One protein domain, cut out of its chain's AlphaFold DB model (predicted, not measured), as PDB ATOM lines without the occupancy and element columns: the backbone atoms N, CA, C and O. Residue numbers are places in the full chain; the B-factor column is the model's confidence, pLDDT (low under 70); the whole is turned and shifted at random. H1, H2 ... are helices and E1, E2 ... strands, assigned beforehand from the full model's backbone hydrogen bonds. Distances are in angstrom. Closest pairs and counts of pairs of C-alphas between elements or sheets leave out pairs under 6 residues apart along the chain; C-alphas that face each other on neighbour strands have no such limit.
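AT A GLANCE: This is residues 155 to 194, 348 to 373 and 822 to 865 of the 1119 residues of the protein "Tuberin" of Bactrocera latifrons (UniProt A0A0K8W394). A twisted sheet of four strands forms the core, with H1 and H3 over one face and H2 over the opposite face; residues 837 to 843 stick out as a free loop. The printed part has 110 residues with three named helices and four named strands, ordered H1 E1 E2 E3 E4 H2 H3; the sheet runs E1 - E2 - E3 - E4, all antiparallel. It is mixed, helices and strands, and compact: the radius of gyration of the C-alphas is 15.1 A, the spans 50 by 37 by 26 A.

HOW THE PARTS SIT: Look first at H1, residues 159 to 165, whose height over the sheet is 9.6 A. Next, E1, residues 170 to 175, forms a hairpin with E2, residues 178 to 184; N 173 and O 180 are 2.9 A apart, within hydrogen-bond range. E3, residues 354 to 361, is antiparallel to E2, with N 181 and O 358 at 2.8 A, and makes a hairpin with E4, residues 364 to 371, with N 359 and O 366 at 2.8 A. H1 touches E3, the closest C-alphas being Leu 165 and Ala 355, 7.3 A. H2, residues 828 to 836, touches E2, closest at the C-alphas of Ile 182 and Pro 828, 5.6 A. H3, residues 852 to 863, is on the same face as H1 and near E1, with 5 pairs of C-alphas within 10 A. Every O i to N i+4 pair is within hydrogen-bond range in H1 and H2, and 6 of 8 in H3.

IN THESE COORDINATES: Find C-alpha 159 at (42.888, 30.441, -100.365), where H1 begins. E3 runs 23.1 A, E4 23.5 A and H3 17.9 A, ending at C-alpha 863, (35.559, 11.015, -103.071).

THE WHOLE: C-alphas 193 and 842 are farthest apart, 50.9 A. Cuts leave gaps of 12.2 A between C-alphas 194 and 348, and 20.5 A between 373 and 822. The link H2 to H3 is long. pLDDT is under 70 at residues 186 to 194, 348 to 353, 822 to 825 and 837 to 845.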
ATOM      1  N   PRO A 155      33.186  23.151-107.263       82.31
ATOM      2  CA  PRO A 155      33.643  24.480-106.878       82.31
ATOM      3  C   PRO A 155      35.169  24.490-106.691       82.31
ATOM      4  O   PRO A 155      35.756  23.521-106.208       82.31
ATOM      5  N   LYS A 156      35.814  25.612-107.026       80.25
ATOM      6  CA  LYS A 156      37.187  25.917-106.606       80.25
ATOM      7  C   LYS A 156      37.120  26.947-105.481       80.25
ATOM      8  O   LYS A 156      36.706  28.078-105.726       80.25
ATOM      9  N   ARG A 157      37.509  26.573-104.259       79.56
ATOM     10  CA  ARG A 157      37.694  27.544-103.169       79.56
ATOM     11  C   ARG A 157      38.961  28.364-103.427       79.56
ATOM     12  O   ARG A 157      39.957  27.830-103.907       79.56
ATOM     13  N   LEU A 158      38.917  29.652-103.097       80.75
ATOM     14  CA  LEU A 158      40.098  30.518-103.073       80.75
ATOM     15  C   LEU A 158      40.818  30.367-101.717       80.75
ATOM     16  O   LEU A 158      40.124  30.218-100.707       80.75
ATOM     17  N   PRO A 159      42.157  30.499-101.638       79.31
ATOM     18  CA  PRO A 159      42.888  30.441-100.365       79.31
ATOM     19  C   PRO A 159      42.367  31.436 -99.312       79.31
ATOM     20  O   PRO A 159      42.247  31.097 -98.138       79.31
ATOM     21  N   ALA A 160      41.943  32.630 -99.745       76.19
ATOM     22  CA  ALA A 160      41.300  33.637 -98.896       76.19
ATOM     23  C   ALA A 160      40.015  33.133 -98.199       76.19
ATOM     24  O   ALA A 160      39.720  33.505 -97.064       76.19
ATOM     25  N   VAL A 161      39.250  32.272 -98.878       77.56
ATOM     26  CA  VAL A 161      37.991  31.693 -98.383       77.56
ATOM     27  C   VAL A 161      38.275  30.543 -97.421       77.56
ATOM     28  O   VAL A 161      37.639  30.444 -96.375       77.56
ATOM     29  N   GLU A 162      39.268  29.710 -97.731       80.19
ATOM     30  CA  GLU A 162      39.752  28.671 -96.819       80.19
ATOM     31  C   GLU A 162      40.288  29.281 -95.513       80.19
ATOM     32  O   GLU A 162      39.925  28.827 -94.430       80.19
ATOM     33  N   TYR A 163      41.044  30.380 -95.596       77.50
ATOM     34  CA  TYR A 163      41.515  31.147 -94.438       77.50
ATOM     35  C   TYR A 163      40.373  31.763 -93.605       77.50
ATOM     36  O   TYR A 163      40.424  31.738 -92.374       77.50
ATOM     37  N   LEU A 164      39.321  32.285 -94.255       76.50
ATOM     38  CA  LEU A 164      38.126  32.830 -93.591       76.50
ATOM     39  C   LEU A 164      37.325  31.762 -92.827       76.50
ATOM     40  O   LEU A 164      36.895  32.000 -91.697       76.50
ATOM     41  N   LEU A 165      37.120  30.596 -93.446       79.88
ATOM     42  CA  LEU A 165      36.296  29.502 -92.916       79.88
ATOM     43  C   LEU A 165      37.063  28.560 -91.977       79.88
ATOM     44  O   LEU A 165      36.445  27.727 -91.310       79.88
ATOM     45  N   LYS A 166      38.395  28.677 -91.905       77.69
ATOM     46  CA  LYS A 166      39.235  27.900 -90.987       77.69
ATOM     47  C   LYS A 166      38.737  28.057 -89.546       77.69
ATOM     48  O   LYS A 166      38.460  29.171 -89.098       77.69
ATOM     49  N   ASP A 167      38.641  26.939 -88.832       75.62
ATOM     50  CA  ASP A 167      38.132  26.847 -87.450       75.62
ATOM     51  C   ASP A 167      36.632  27.203 -87.298       75.62
ATOM     52  O   ASP A 167      36.147  27.451 -86.194       75.62
ATOM     53  N   GLY A 168      35.892  27.241 -88.413       78.38
ATOM     54  CA  GLY A 168      34.454  27.506 -88.479       78.38
ATOM     55  C   GLY A 168      33.558  26.317 -88.116       78.38
ATOM     56  O   GLY A 168      33.974  25.157 -88.173       78.38
ATOM     57  N   LEU A 169      32.295  26.595 -87.774       84.81
ATOM     58  CA  LEU A 169      31.297  25.555 -87.506       84.81
ATOM     59  C   LEU A 169      30.600  25.131 -88.801       84.81
ATOM     60  O   LEU A 169      29.912  25.934 -89.433       84.81
ATOM     61  N   SER A 170      30.720  23.852 -89.157       88.56
ATOM     62  CA  SER A 170      29.984  23.234 -90.262       88.56
ATOM     63  C   SER A 170      28.855  22.327 -89.758       88.56
ATOM     64  O   SER A 170      29.020  21.547 -88.820       88.56
ATOM     65  N   GLN A 171      27.684  22.418 -90.389       89.88
ATOM     66  CA  GLN A 171      26.572  21.476 -90.214       89.88
ATOM     67  C   GLN A 171      25.978  21.114 -91.580       89.88
ATOM     68  O   GLN A 171      26.108  21.880 -92.535       89.88
ATOM     69  N   THR A 172      25.368  19.929 -91.681       91.75
ATOM     70  CA  THR A 172      24.854  19.374 -92.943       91.75
ATOM     71  C   THR A 172      23.434  18.839 -92.780       91.75
ATOM     72  O   THR A 172      23.119  18.214 -91.770       91.75
ATOM     73  N   TRP A 173      22.603  19.050 -93.800       91.50
ATOM     74  CA  TRP A 173      21.224  18.576 -93.887       91.50
ATOM     75  C   TRP A 173      20.974  17.863 -95.219       91.50
ATOM     76  O   TRP A 173      21.473  18.287 -96.263       91.50
ATOM     77  N   VAL A 174      20.171  16.802 -95.189       90.75
ATOM     78  CA  VAL A 174      19.618  16.136 -96.373       90.75
ATOM     79  C   VAL A 174      18.263  16.763 -96.691       90.75
ATOM     80  O   VAL A 174      17.397  16.823 -95.818       90.75
ATOM     81  N   VAL A 175      18.067  17.221 -97.930       87.00
ATOM     82  CA  VAL A 175      16.798  17.811 -98.397       87.00
ATOM     83  C   VAL A 175      16.490  17.307 -99.806       87.00
ATOM     84  O   VAL A 175      17.219  17.613-100.756       87.00
ATOM     85  N   GLY A 176      15.434  16.507 -99.968       84.88
ATOM     86  CA  GLY A 176      15.159  15.829-101.239       84.88
ATOM     87  C   GLY A 176      16.270  14.834-101.583       84.88
ATOM     88  O   GLY A 176      16.529  13.897-100.825       84.88
ATOM     89  N   HIS A 177      16.950  15.076-102.707       86.25
ATOM     90  CA  HIS A 177      18.173  14.382-103.135       86.25
ATOM     91  C   HIS A 177      19.425  15.284-103.066       86.25
ATOM     92  O   HIS A 177      20.405  15.044-103.768       86.25
ATOM     93  N   ASN A 178      19.403  16.334-102.237       89.25
ATOM     94  CA  ASN A 178      20.502  17.288-102.068       89.25
ATOM     95  C   ASN A 178      21.115  17.167-100.665       89.25
ATOM     96  O   ASN A 178      20.389  16.973 -99.688       89.25
ATOM     97  N   LEU A 179      22.431  17.368-100.551       91.06
ATOM     98  CA  LEU A 179      23.112  17.570 -99.267       91.06
ATOM     99  C   LEU A 179      23.524  19.039 -99.158       91.06
ATOM    100  O   LEU A 179      24.369  19.504 -99.924       91.06
ATOM    101  N   VAL A 180      22.939  19.768 -98.213       92.31
ATOM    102  CA  VAL A 180      23.255  21.175 -97.943       92.31
ATOM    103  C   VAL A 180      24.177  21.230 -96.734       92.31
ATOM    104  O   VAL A 180      23.749  20.919 -95.627       92.31
ATOM    105  N   THR A 181      25.434  21.628 -96.921       91.75
ATOM    106  CA  THR A 181      26.347  21.976 -95.823       91.75
ATOM    107  C   THR A 181      26.435  23.491 -95.714       91.75
ATOM    108  O   THR A 181      26.654  24.165 -96.718       91.75
ATOM    109  N   ILE A 182      26.324  24.029 -94.501       91.50
ATOM    110  CA  ILE A 182      26.646  25.432 -94.218       91.50
ATOM    111  C   ILE A 182      27.817  25.471 -93.242       91.50
ATOM    112  O   ILE A 182      27.768  24.821 -92.197       91.50
ATOM    113  N   THR A 183      28.851  26.235 -93.595       89.06
ATOM    114  CA  THR A 183      30.034  26.492 -92.760       89.06
ATOM    115  C   THR A 183      30.086  27.976 -92.425       89.06
ATOM    116  O   THR A 183      30.172  28.794 -93.337       89.06
ATOM    117  N   THR A 184      30.023  28.348 -91.148       87.19
ATOM    118  CA  THR A 184      30.162  29.748 -90.703       87.19
ATOM    119  C   THR A 184      31.614  30.079 -90.364       87.19
ATOM    120  O   THR A 184      32.376  29.195 -89.979       87.19
ATOM    121  N   SER A 185      32.022  31.344 -90.512       82.25
ATOM    122  CA  SER A 185      33.383  31.782 -90.179       82.25
ATOM    123  C   SER A 185      33.718  31.571 -88.698       82.25
ATOM    124  O   SER A 185      32.891  31.804 -87.812       82.25
ATOM    125  N   GLY A 186      34.942  31.102 -88.442       69.25
ATOM    126  CA  GLY A 186      35.430  30.734 -87.115       69.25
ATOM    127  C   GLY A 186      36.359  31.764 -86.479       69.25
ATOM    128  O   GLY A 186      36.983  32.588 -87.154       69.25
ATOM    129  N   CYS A 187      36.488  31.673 -85.156       66.62
ATOM    130  CA  CYS A 187      37.432  32.449 -84.358       66.62
ATOM    131  C   CYS A 187      38.258  31.472 -83.495       66.62
ATOM    132  O   CYS A 187      37.718  30.946 -82.520       66.62
ATOM    133  N   PRO A 188      39.525  31.168 -83.856       57.06
ATOM    134  CA  PRO A 188      40.305  30.105 -83.204       57.06
ATOM    135  C   PRO A 188      40.714  30.438 -81.765       57.06
ATOM    136  O   PRO A 188      40.859  29.544 -80.936       57.06
ATOM    137  N   THR A 189      40.890  31.723 -81.469       55.31
ATOM    138  CA  THR A 189      41.214  32.256 -80.146       55.31
ATOM    139  C   THR A 189      40.088  33.181 -79.683       55.31
ATOM    140  O   THR A 189      39.529  33.948 -80.471       55.31
ATOM    141  N   GLY A 190      39.739  33.118 -78.392       57.59
ATOM    142  CA  GLY A 190      38.996  34.207 -77.746       57.59
ATOM    143  C   GLY A 190      39.840  35.493 -77.764       57.59
ATOM    144  O   GLY A 190      41.056  35.391 -77.902       57.59
ATOM    145  N   PRO A 191      39.246  36.692 -77.657       54.25
ATOM    146  CA  PRO A 191      39.957  37.950 -77.909       54.25
ATOM    147  C   PRO A 191      41.189  38.150 -77.001       54.25
ATOM    148  O   PRO A 191      41.055  38.306 -75.787       54.25
ATOM    149  N   ILE A 192      42.392  38.177 -77.593       53.16
ATOM    150  CA  ILE A 192      43.677  38.256 -76.878       53.16
ATOM    151  C   ILE A 192      44.193  39.700 -76.906       53.16
ATOM    152  O   ILE A 192      44.939  40.099 -77.798       53.16
ATOM    153  N   ARG A 193      43.805  40.471 -75.877       49.38
ATOM    154  CA  ARG A 193      43.962  41.939 -75.768       49.38
ATOM    155  C   ARG A 193      43.227  42.722 -76.872       49.38
ATOM    156  O   ARG A 193      42.983  42.256 -77.978       49.38
ATOM    157  N   ASN A 194      42.804  43.938 -76.526       53.12
ATOM    158  CA  ASN A 194      42.112  44.896 -77.403       53.12
ATOM    159  C   ASN A 194      40.840  44.370 -78.119       53.12
ATOM    160  O   ASN A 194      40.388  44.982 -79.083       53.12
ATOM    161  N   VAL A 348      34.470  41.278 -84.179       56.72
ATOM    162  CA  VAL A 348      33.361  41.341 -85.144       56.72
ATOM    163  C   VAL A 348      33.846  41.633 -86.573       56.72
ATOM    164  O   VAL A 348      33.213  41.239 -87.547       56.72
ATOM    165  N   ARG A 349      35.000  42.299 -86.726       57.03
ATOM    166  CA  ARG A 349      35.410  42.954 -87.990       57.03
ATOM    167  C   ARG A 349      35.877  42.022 -89.123       57.03
ATOM    168  O   ARG A 349      36.127  42.509 -90.221       57.03
ATOM    169  N   SER A 350      35.980  40.711 -88.896       55.28
ATOM    170  CA  SER A 350      36.283  39.732 -89.963       55.28
ATOM    171  C   SER A 350      35.863  38.291 -89.657       55.28
ATOM    172  O   SER A 350      35.530  37.553 -90.581       55.28
ATOM    173  N   CYS A 351      35.886  37.865 -88.388       58.38
ATOM    174  CA  CYS A 351      35.578  36.483 -87.991       58.38
ATOM    175  C   CYS A 351      34.079  36.185 -87.824       58.38
ATOM    176  O   CYS A 351      33.703  35.017 -87.738       58.38
ATOM    177  N   SER A 352      33.217  37.203 -87.830       63.31
ATOM    178  CA  SER A 352      31.758  37.058 -87.848       63.31
ATOM    179  C   SER A 352      31.166  37.686 -89.108       63.31
ATOM    180  O   SER A 352      31.627  38.737 -89.547       63.31
ATOM    181  N   GLY A 353      30.113  37.078 -89.653       69.75
ATOM    182  CA  GLY A 353      29.378  37.618 -90.801       69.75
ATOM    183  C   GLY A 353      29.759  37.031 -92.163       69.75
ATOM    184  O   GLY A 353      29.205  37.471 -93.166       69.75
ATOM    185  N   TRP A 354      30.630  36.020 -92.219       80.94
ATOM    186  CA  TRP A 354      30.872  35.223 -93.426       80.94
ATOM    187  C   TRP A 354      30.381  33.785 -93.241       80.94
ATOM    188  O   TRP A 354      30.497  33.204 -92.159       80.94
ATOM    189  N   ALA A 355      29.853  33.195 -94.308       85.88
ATOM    190  CA  ALA A 355      29.546  31.772 -94.373       85.88
ATOM    191  C   ALA A 355      29.755  31.229 -95.791       85.88
ATOM    192  O   ALA A 355      29.759  31.978 -96.765       85.88
ATOM    193  N   GLU A 356      29.901  29.914 -95.914       90.50
ATOM    194  CA  GLU A 356      29.795  29.192 -97.180       90.50
ATOM    195  C   GLU A 356      28.580  28.268 -97.134       90.50
ATOM    196  O   GLU A 356      28.408  27.498 -96.186       90.50
ATOM    197  N   ILE A 357      27.760  28.326 -98.181       91.31
ATOM    198  CA  ILE A 357      26.678  27.380 -98.444       91.31
ATOM    199  C   ILE A 357      27.163  26.457 -99.561       91.31
ATOM    200  O   ILE A 357      27.330  26.900-100.696       91.31
ATOM    201  N   LEU A 358      27.394  25.185 -99.244       91.81
ATOM    202  CA  LEU A 358      27.823  24.132-100.164       91.81
ATOM    203  C   LEU A 358      26.655  23.167-100.399       91.81
ATOM    204  O   LEU A 358      26.311  22.374 -99.525       91.81
ATOM    205  N   ILE A 359      26.065  23.209-101.593       91.38
ATOM    206  CA  ILE A 359      25.033  22.261-102.026       91.38
ATOM    207  C   ILE A 359      25.690  21.180-102.882       91.38
ATOM    208  O   ILE A 359      26.223  21.450-103.961       91.38
ATOM    209  N   ARG A 360      25.625  19.932-102.418       91.75
ATOM    210  CA  ARG A 360      26.028  18.750-103.182       91.75
ATOM    211  C   ARG A 360      24.802  18.090-103.805       91.75
ATOM    212  O   ARG A 360      23.832  17.795-103.106       91.75
ATOM    213  N   ARG A 361      24.869  17.836-105.109       90.31
ATOM    214  CA  ARG A 361      23.862  17.119-105.909       90.31
ATOM    215  C   ARG A 361      24.504  15.894-106.570       90.31
ATOM    216  O   ARG A 361      25.736  15.878-106.714       90.31
ATOM    217  N   PRO A 362      23.727  14.894-107.026       89.25
ATOM    218  CA  PRO A 362      24.248  13.772-107.809       89.25
ATOM    219  C   PRO A 362      25.167  14.224-108.954       89.25
ATOM    220  O   PRO A 362      26.291  13.738-109.068       89.25
ATOM    221  N   THR A 363      24.744  15.240-109.711       88.94
ATOM    222  CA  THR A 363      25.458  15.768-110.892       88.94
ATOM    223  C   THR A 363      26.480  16.869-110.591       88.94
ATOM    224  O   THR A 363      27.070  17.441-111.506       88.94
ATOM    225  N   GLY A 364      26.721  17.189-109.315       89.06
ATOM    226  CA  GLY A 364      27.849  18.029-108.913       89.06
ATOM    227  C   GLY A 364      27.643  18.882-107.676       89.06
ATOM    228  O   GLY A 364      26.531  19.080-107.187       89.06
ATOM    229  N   ASN A 365      28.744  19.449-107.204       90.38
ATOM    230  CA  ASN A 365      28.774  20.330-106.044       90.38
ATOM    231  C   ASN A 365      28.717  21.798-106.520       90.38
ATOM    232  O   ASN A 365      29.217  22.120-107.597       90.38
ATOM    233  N   ILE A 366      28.087  22.685-105.753       89.44
ATOM    234  CA  ILE A 366      28.112  24.145-105.950       89.44
ATOM    235  C   ILE A 366      28.317  24.769-104.572       89.44
ATOM    236  O   ILE A 366      27.642  24.353-103.631       89.44
ATOM    237  N   SER A 367      29.207  25.753-104.438       89.56
ATOM    238  CA  SER A 367      29.240  26.585-103.234       89.56
ATOM    239  C   SER A 367      29.153  28.074-103.535       89.56
ATOM    240  O   SER A 367      29.583  28.544-104.588       89.56
ATOM    241  N   TRP A 368      28.573  28.799-102.581       89.00
ATOM    242  CA  TRP A 368      28.499  30.253-102.547       89.00
ATOM    243  C   TRP A 368      29.060  30.745-101.218       89.00
ATOM    244  O   TRP A 368      28.709  30.208-100.166       89.00
ATOM    245  N   ILE A 369      29.883  31.793-101.259       87.38
ATOM    246  CA  ILE A 369      30.256  32.554-100.065       87.38
ATOM    247  C   ILE A 369      29.201  33.642 -99.860       87.38
ATOM    248  O   ILE A 369      28.949  34.438-100.763       87.38
ATOM    249  N   THR A 370      28.586  33.680 -98.683       82.50
ATOM    250  CA  THR A 370      27.594  34.688 -98.305       82.50
ATOM    251  C   THR A 370      28.149  35.615 -97.231       82.50
ATOM    252  O   THR A 370      28.853  35.192 -96.309       82.50
ATOM    253  N   ARG A 371      27.821  36.908 -97.352       79.50
ATOM    254  CA  ARG A 371      28.081  37.920 -96.323       79.50
ATOM    255  C   ARG A 371      26.770  38.264 -95.626       79.50
ATOM    256  O   ARG A 371      25.820  38.691 -96.277       79.50
ATOM    257  N   ILE A 372      26.721  38.099 -94.312       75.25
ATOM    258  CA  ILE A 372      25.588  38.516 -93.483       75.25
ATOM    259  C   ILE A 372      25.696  40.034 -93.302       75.25
ATOM    260  O   ILE A 372      26.613  40.515 -92.642       75.25
ATOM    261  N   GLN A 373      24.780  40.786 -93.916       70.81
ATOM    262  CA  GLN A 373      24.718  42.251 -93.806       70.81
ATOM    263  C   GLN A 373      23.812  42.737 -92.664       70.81
ATOM    264  O   GLN A 373      23.902  43.894 -92.264       70.81
ATOM    265  N   ALA A 822      31.993  28.879 -78.823       45.28
ATOM    266  CA  ALA A 822      30.699  28.805 -79.514       45.28
ATOM    267  C   ALA A 822      29.783  30.038 -79.360       45.28
ATOM    268  O   ALA A 822      28.834  30.192 -80.122       45.28
ATOM    269  N   LYS A 823      30.073  30.934 -78.408       47.19
ATOM    270  CA  LYS A 823      29.361  32.206 -78.197       47.19
ATOM    271  C   LYS A 823      29.763  33.326 -79.174       47.19
ATOM    272  O   LYS A 823      29.131  34.375 -79.154       47.19
ATOM    273  N   LEU A 824      30.805  33.136 -79.993       52.97
ATOM    274  CA  LEU A 824      31.334  34.156 -80.920       52.97
ATOM    275  C   LEU A 824      31.116  33.835 -82.410       52.97
ATOM    276  O   LEU A 824      31.304  34.705 -83.257       52.97
ATOM    277  N   CYS A 825      30.729  32.604 -82.744       62.47
ATOM    278  CA  CYS A 825      30.467  32.163 -84.114       62.47
ATOM    279  C   CYS A 825      28.965  31.946 -84.342       62.47
ATOM    280  O   CYS A 825      28.285  31.339 -83.515       62.47
ATOM    281  N   MET A 826      28.448  32.383 -85.494       72.75
ATOM    282  CA  MET A 826      27.051  32.132 -85.869       72.75
ATOM    283  C   MET A 826      26.789  30.626 -85.992       72.75
ATOM    284  O   MET A 826      27.554  29.910 -86.639       72.75
ATOM    285  N   ASN A 827      25.684  30.144 -85.420       82.06
ATOM    286  CA  ASN A 827      25.263  28.753 -85.577       82.06
ATOM    287  C   ASN A 827      24.767  28.529 -87.025       82.06
ATOM    288  O   ASN A 827      23.804  29.190 -87.426       82.06
ATOM    289  N   PRO A 828      25.357  27.616 -87.823       85.31
ATOM    290  CA  PRO A 828      24.945  27.402 -89.215       85.31
ATOM    291  C   PRO A 828      23.474  26.970 -89.363       85.31
ATOM    292  O   PRO A 828      22.883  27.221 -90.413       85.31
ATOM    293  N   SER A 829      22.843  26.410 -88.316       86.31
ATOM    294  CA  SER A 829      21.395  26.134 -88.298       86.31
ATOM    295  C   SER A 829      20.539  27.375 -88.551       86.31
ATOM    296  O   SER A 829      19.498  27.266 -89.191       86.31
ATOM    297  N   PHE A 830      20.969  28.552 -88.084       84.00
ATOM    298  CA  PHE A 830      20.234  29.806 -88.268       84.00
ATOM    299  C   PHE A 830      20.150  30.189 -89.752       84.00
ATOM    300  O   PHE A 830      19.074  30.497 -90.260       84.00
ATOM    301  N   LEU A 831      21.273  30.086 -90.471       82.88
ATOM    302  CA  LEU A 831      21.329  30.338 -91.912       82.88
ATOM    303  C   LEU A 831      20.540  29.294 -92.707       82.88
ATOM    304  O   LEU A 831      19.857  29.652 -93.663       82.88
ATOM    305  N   PHE A 832      20.596  28.021 -92.303       86.50
ATOM    306  CA  PHE A 832      19.804  26.970 -92.940       86.50
ATOM    307  C   PHE A 832      18.304  27.236 -92.779       86.50
ATOM    308  O   PHE A 832      17.566  27.249 -93.763       86.50
ATOM    309  N   MET A 833      17.864  27.528 -91.551       83.44
ATOM    310  CA  MET A 833      16.470  27.840 -91.252       83.44
ATOM    311  C   MET A 833      15.995  29.077 -92.020       83.44
ATOM    312  O   MET A 833      14.938  29.023 -92.633       83.44
ATOM    313  N   GLN A 834      16.794  30.146 -92.093       82.62
ATOM    314  CA  GLN A 834      16.443  31.363 -92.838       82.62
ATOM    315  C   GLN A 834      16.221  31.128 -94.349       82.62
ATOM    316  O   GLN A 834      15.493  31.898 -94.978       82.62
ATOM    317  N   LEU A 835      16.819  30.079 -94.923       81.06
ATOM    318  CA  LEU A 835      16.664  29.686 -96.332       81.06
ATOM    319  C   LEU A 835      15.545  28.655 -96.559       81.06
ATOM    320  O   LEU A 835      14.981  28.605 -97.648       81.06
ATOM    321  N   TYR A 836      15.215  27.851 -95.543       76.25
ATOM    322  CA  TYR A 836      14.229  26.762 -95.605       76.25
ATOM    323  C   TYR A 836      12.976  27.002 -94.734       76.25
ATOM    324  O   TYR A 836      12.235  26.064 -94.442       76.25
ATOM    325  N   HIS A 837      12.701  28.244 -94.319       68.19
ATOM    326  CA  HIS A 837      11.553  28.587 -93.467       68.19
ATOM    327  C   HIS A 837      10.215  28.567 -94.233       68.19
ATOM    328  O   HIS A 837       9.642  29.602 -94.577       68.19
ATOM    329  N   THR A 838       9.680  27.372 -94.479       58.25
ATOM    330  CA  THR A 838       8.391  27.165 -95.156       58.25
ATOM    331  C   THR A 838       7.257  26.926 -94.159       58.25
ATOM    332  O   THR A 838       6.636  25.860 -94.128       58.25
ATOM    333  N   GLY A 839       6.972  27.935 -93.331       51.97
ATOM    334  CA  GLY A 839       5.756  27.961 -92.517       51.97
ATOM    335  C   GLY A 839       4.510  27.844 -93.405       51.97
ATOM    336  O   GLY A 839       4.314  28.652 -94.306       51.97
ATOM    337  N   GLN A 840       3.684  26.830 -93.148       52.28
ATOM    338  CA  GLN A 840       2.389  26.546 -93.792       52.28
ATOM    339  C   GLN A 840       2.357  26.139 -95.287       52.28
ATOM    340  O   GLN A 840       1.266  25.888 -95.794       52.28
ATOM    341  N   LEU A 841       3.486  25.939 -95.978       49.12
ATOM    342  CA  LEU A 841       3.481  25.274 -97.298       49.12
ATOM    343  C   LEU A 841       3.619  23.745 -97.168       49.12
ATOM    344  O   LEU A 841       4.389  23.254 -96.340       49.12
ATOM    345  N   GLN A 842       2.908  22.990 -98.016       46.25
ATOM    346  CA  GLN A 842       3.021  21.524 -98.127       46.25
ATOM    347  C   GLN A 842       4.323  21.117 -98.847       46.25
ATOM    348  O   GLN A 842       4.316  20.635 -99.978       46.25
ATOM    349  N   VAL A 843       5.469  21.341 -98.205       50.41
ATOM    350  CA  VAL A 843       6.769  20.906 -98.730       50.41
ATOM    351  C   VAL A 843       6.908  19.394 -98.554       50.41
ATOM    352  O   VAL A 843       6.877  18.884 -97.437       50.41
ATOM    353  N   THR A 844       7.082  18.679 -99.667       53.94
ATOM    354  CA  THR A 844       7.153  17.206 -99.720       53.94
ATOM    355  C   THR A 844       8.415  16.614 -99.089       53.94
ATOM    356  O   THR A 844       8.453  15.421 -98.796       53.94
ATOM    357  N   ASP A 845       9.451  17.428 -98.885       67.31
ATOM    358  CA  ASP A 845      10.746  17.011 -98.351       67.31
ATOM    359  C   ASP A 845      11.067  17.704 -97.024       67.31
ATOM    360  O   ASP A 845      11.500  18.857 -96.988       67.31
ATOM    361  N   VAL A 846      10.904  16.963 -95.927       78.94
ATOM    362  CA  VAL A 846      11.365  17.380 -94.596       78.94
ATOM    363  C   VAL A 846      12.904  17.409 -94.574       78.94
ATOM    364  O   VAL A 846      13.525  16.415 -94.960       78.94
ATOM    365  N   PRO A 847      13.543  18.506 -94.122       85.00
ATOM    366  CA  PRO A 847      14.995  18.581 -94.011       85.00
ATOM    367  C   PRO A 847      15.500  17.778 -92.804       85.00
ATOM    368  O   PRO A 847      15.136  18.063 -91.664       85.00
ATOM    369  N   ILE A 848      16.381  16.803 -93.037       87.06
ATOM    370  CA  ILE A 848      16.933  15.937 -91.983       87.06
ATOM    371  C   ILE A 848      18.381  16.339 -91.696       87.06
ATOM    372  O   ILE A 848      19.211  16.365 -92.603       87.06
ATOM    373  N   LYS A 849      18.708  16.659 -90.442       87.56
ATOM    374  CA  LYS A 849      20.079  16.999 -90.027       87.56
ATOM    375  C   LYS A 849      20.946  15.738 -89.954       87.56
ATOM    376  O   LYS A 849      20.559  14.766 -89.319       87.56
ATOM    377  N   VAL A 850      22.136  15.785 -90.551       87.25
ATOM    378  CA  VAL A 850      23.116  14.688 -90.515       87.25
ATOM    379  C   VAL A 850      23.920  14.755 -89.199       87.25
ATOM    380  O   VAL A 850      24.492  15.815 -88.910       87.25
ATOM    381  N   PRO A 851      23.995  13.677 -88.394       84.94
ATOM    382  CA  PRO A 851      24.871  13.595 -87.224       84.94
ATOM    383  C   PRO A 851      26.355  13.695 -87.600       84.94
ATOM    384  O   PRO A 851      26.767  13.292 -88.687       84.94
ATOM    385  N   GLN A 852      27.194  14.179 -86.680       78.56
ATOM    386  CA  GLN A 852      28.644  14.282 -86.922       78.56
ATOM    387  C   GLN A 852      29.322  12.908 -87.091       78.56
ATOM    388  O   GLN A 852      30.344  12.805 -87.767       78.56
ATOM    389  N   GLU A 853      28.720  11.846 -86.556       80.12
ATOM    390  CA  GLU A 853      29.154  10.451 -86.715       80.12
ATOM    391  C   GLU A 853      29.107   9.971 -88.177       80.12
ATOM    392  O   GLU A 853      29.938   9.173 -88.607       80.12
ATOM    393  N   GLU A 854      28.184  10.504 -88.988       81.00
ATOM    394  CA  GLU A 854      28.010  10.095 -90.388       81.00
ATOM    395  C   GLU A 854      28.889  10.883 -91.373       81.00
ATOM    396  O   GLU A 854      28.788  10.716 -92.590       81.00
ATOM    397  N   THR A 855      29.822  11.695 -90.863       79.38
ATOM    398  CA  THR A 855      30.830  12.402 -91.673       79.38
ATOM    399  C   THR A 855      31.633  11.465 -92.581       79.38
ATOM    400  O   THR A 855      31.966  11.856 -93.697       79.38
ATOM    401  N   ASN A 856      31.847  10.207 -92.180       83.62
ATOM    402  CA  ASN A 856      32.472   9.177 -93.020       83.62
ATOM    403  C   ASN A 856      31.674   8.856 -94.303       83.62
ATOM    404  O   ASN A 856      32.260   8.523 -95.329       83.62
ATOM    405  N   VAL A 857      30.341   8.977 -94.290       85.50
ATOM    406  CA  VAL A 857      29.524   8.796 -95.506       85.50
ATOM    407  C   VAL A 857      29.654  10.019 -96.419       85.50
ATOM    408  O   VAL A 857      29.688   9.883 -97.641       85.50
ATOM    409  N   LEU A 858      29.797  11.214 -95.834       85.50
ATOM    410  CA  LEU A 858      30.032  12.456 -96.575       85.50
ATOM    411  C   LEU A 858      31.423  12.483 -97.234       85.50
ATOM    412  O   LEU A 858      31.537  12.956 -98.363       85.50
ATOM    413  N   THR A 859      32.468  11.942 -96.593       85.50
ATOM    414  CA  THR A 859      33.798  11.828 -97.222       85.50
ATOM    415  C   THR A 859      33.805  10.809 -98.361       85.50
ATOM    416  O   THR A 859      34.333  11.114 -99.426       85.50
ATOM    417  N   VAL A 860      33.148   9.652 -98.207       86.69
ATOM    418  CA  VAL A 860      32.954   8.687 -99.310       86.69
ATOM    419  C   VAL A 860      32.168   9.310-100.471       86.69
ATOM    420  O   VAL A 860      32.512   9.089-101.631       86.69
ATOM    421  N   PHE A 861      31.160  10.141-100.188       87.75
ATOM    422  CA  PHE A 861      30.426  10.881-101.218       87.75
ATOM    423  C   PHE A 861      31.301  11.909-101.962       87.75
ATOM    424  O   PHE A 861      31.205  12.017-103.184       87.75
ATOM    425  N   ASP A 862      32.141  12.674-101.256       85.56
ATOM    426  CA  ASP A 862      33.017  13.676-101.883       85.56
ATOM    427  C   ASP A 862      34.227  13.055-102.612       85.56
ATOM    428  O   ASP A 862      34.767  13.680-103.524       85.56
ATOM    429  N   LEU A 863      34.608  11.813-102.283       85.25
ATOM    430  CA  LEU A 863      35.559  11.015-103.071       85.25
ATOM    431  C   LEU A 863      34.969  10.535-104.411       85.25
ATOM    432  O   LEU A 863      35.724  10.335-105.362       85.25
ATOM    433  N   ALA A 864      33.646  10.363-104.511       85.94
ATOM    434  CA  ALA A 864      32.978   9.978-105.753       85.94
ATOM    435  C   ALA A 864      32.869  11.193-106.707       85.94
ATOM    436  O   ALA A 864      32.153  12.154-106.393       85.94
ATOM    437  N   PRO A 865      33.540  11.195-107.876       87.31
ATOM    438  CA  PRO A 865      33.612  12.368-108.746       87.31
ATOM    439  C   PRO A 865      32.251  12.709-109.387       87.31
ATOM    440  O   PRO A 865      31.481  11.817-109.729       87.31
TER     441      PRO A 865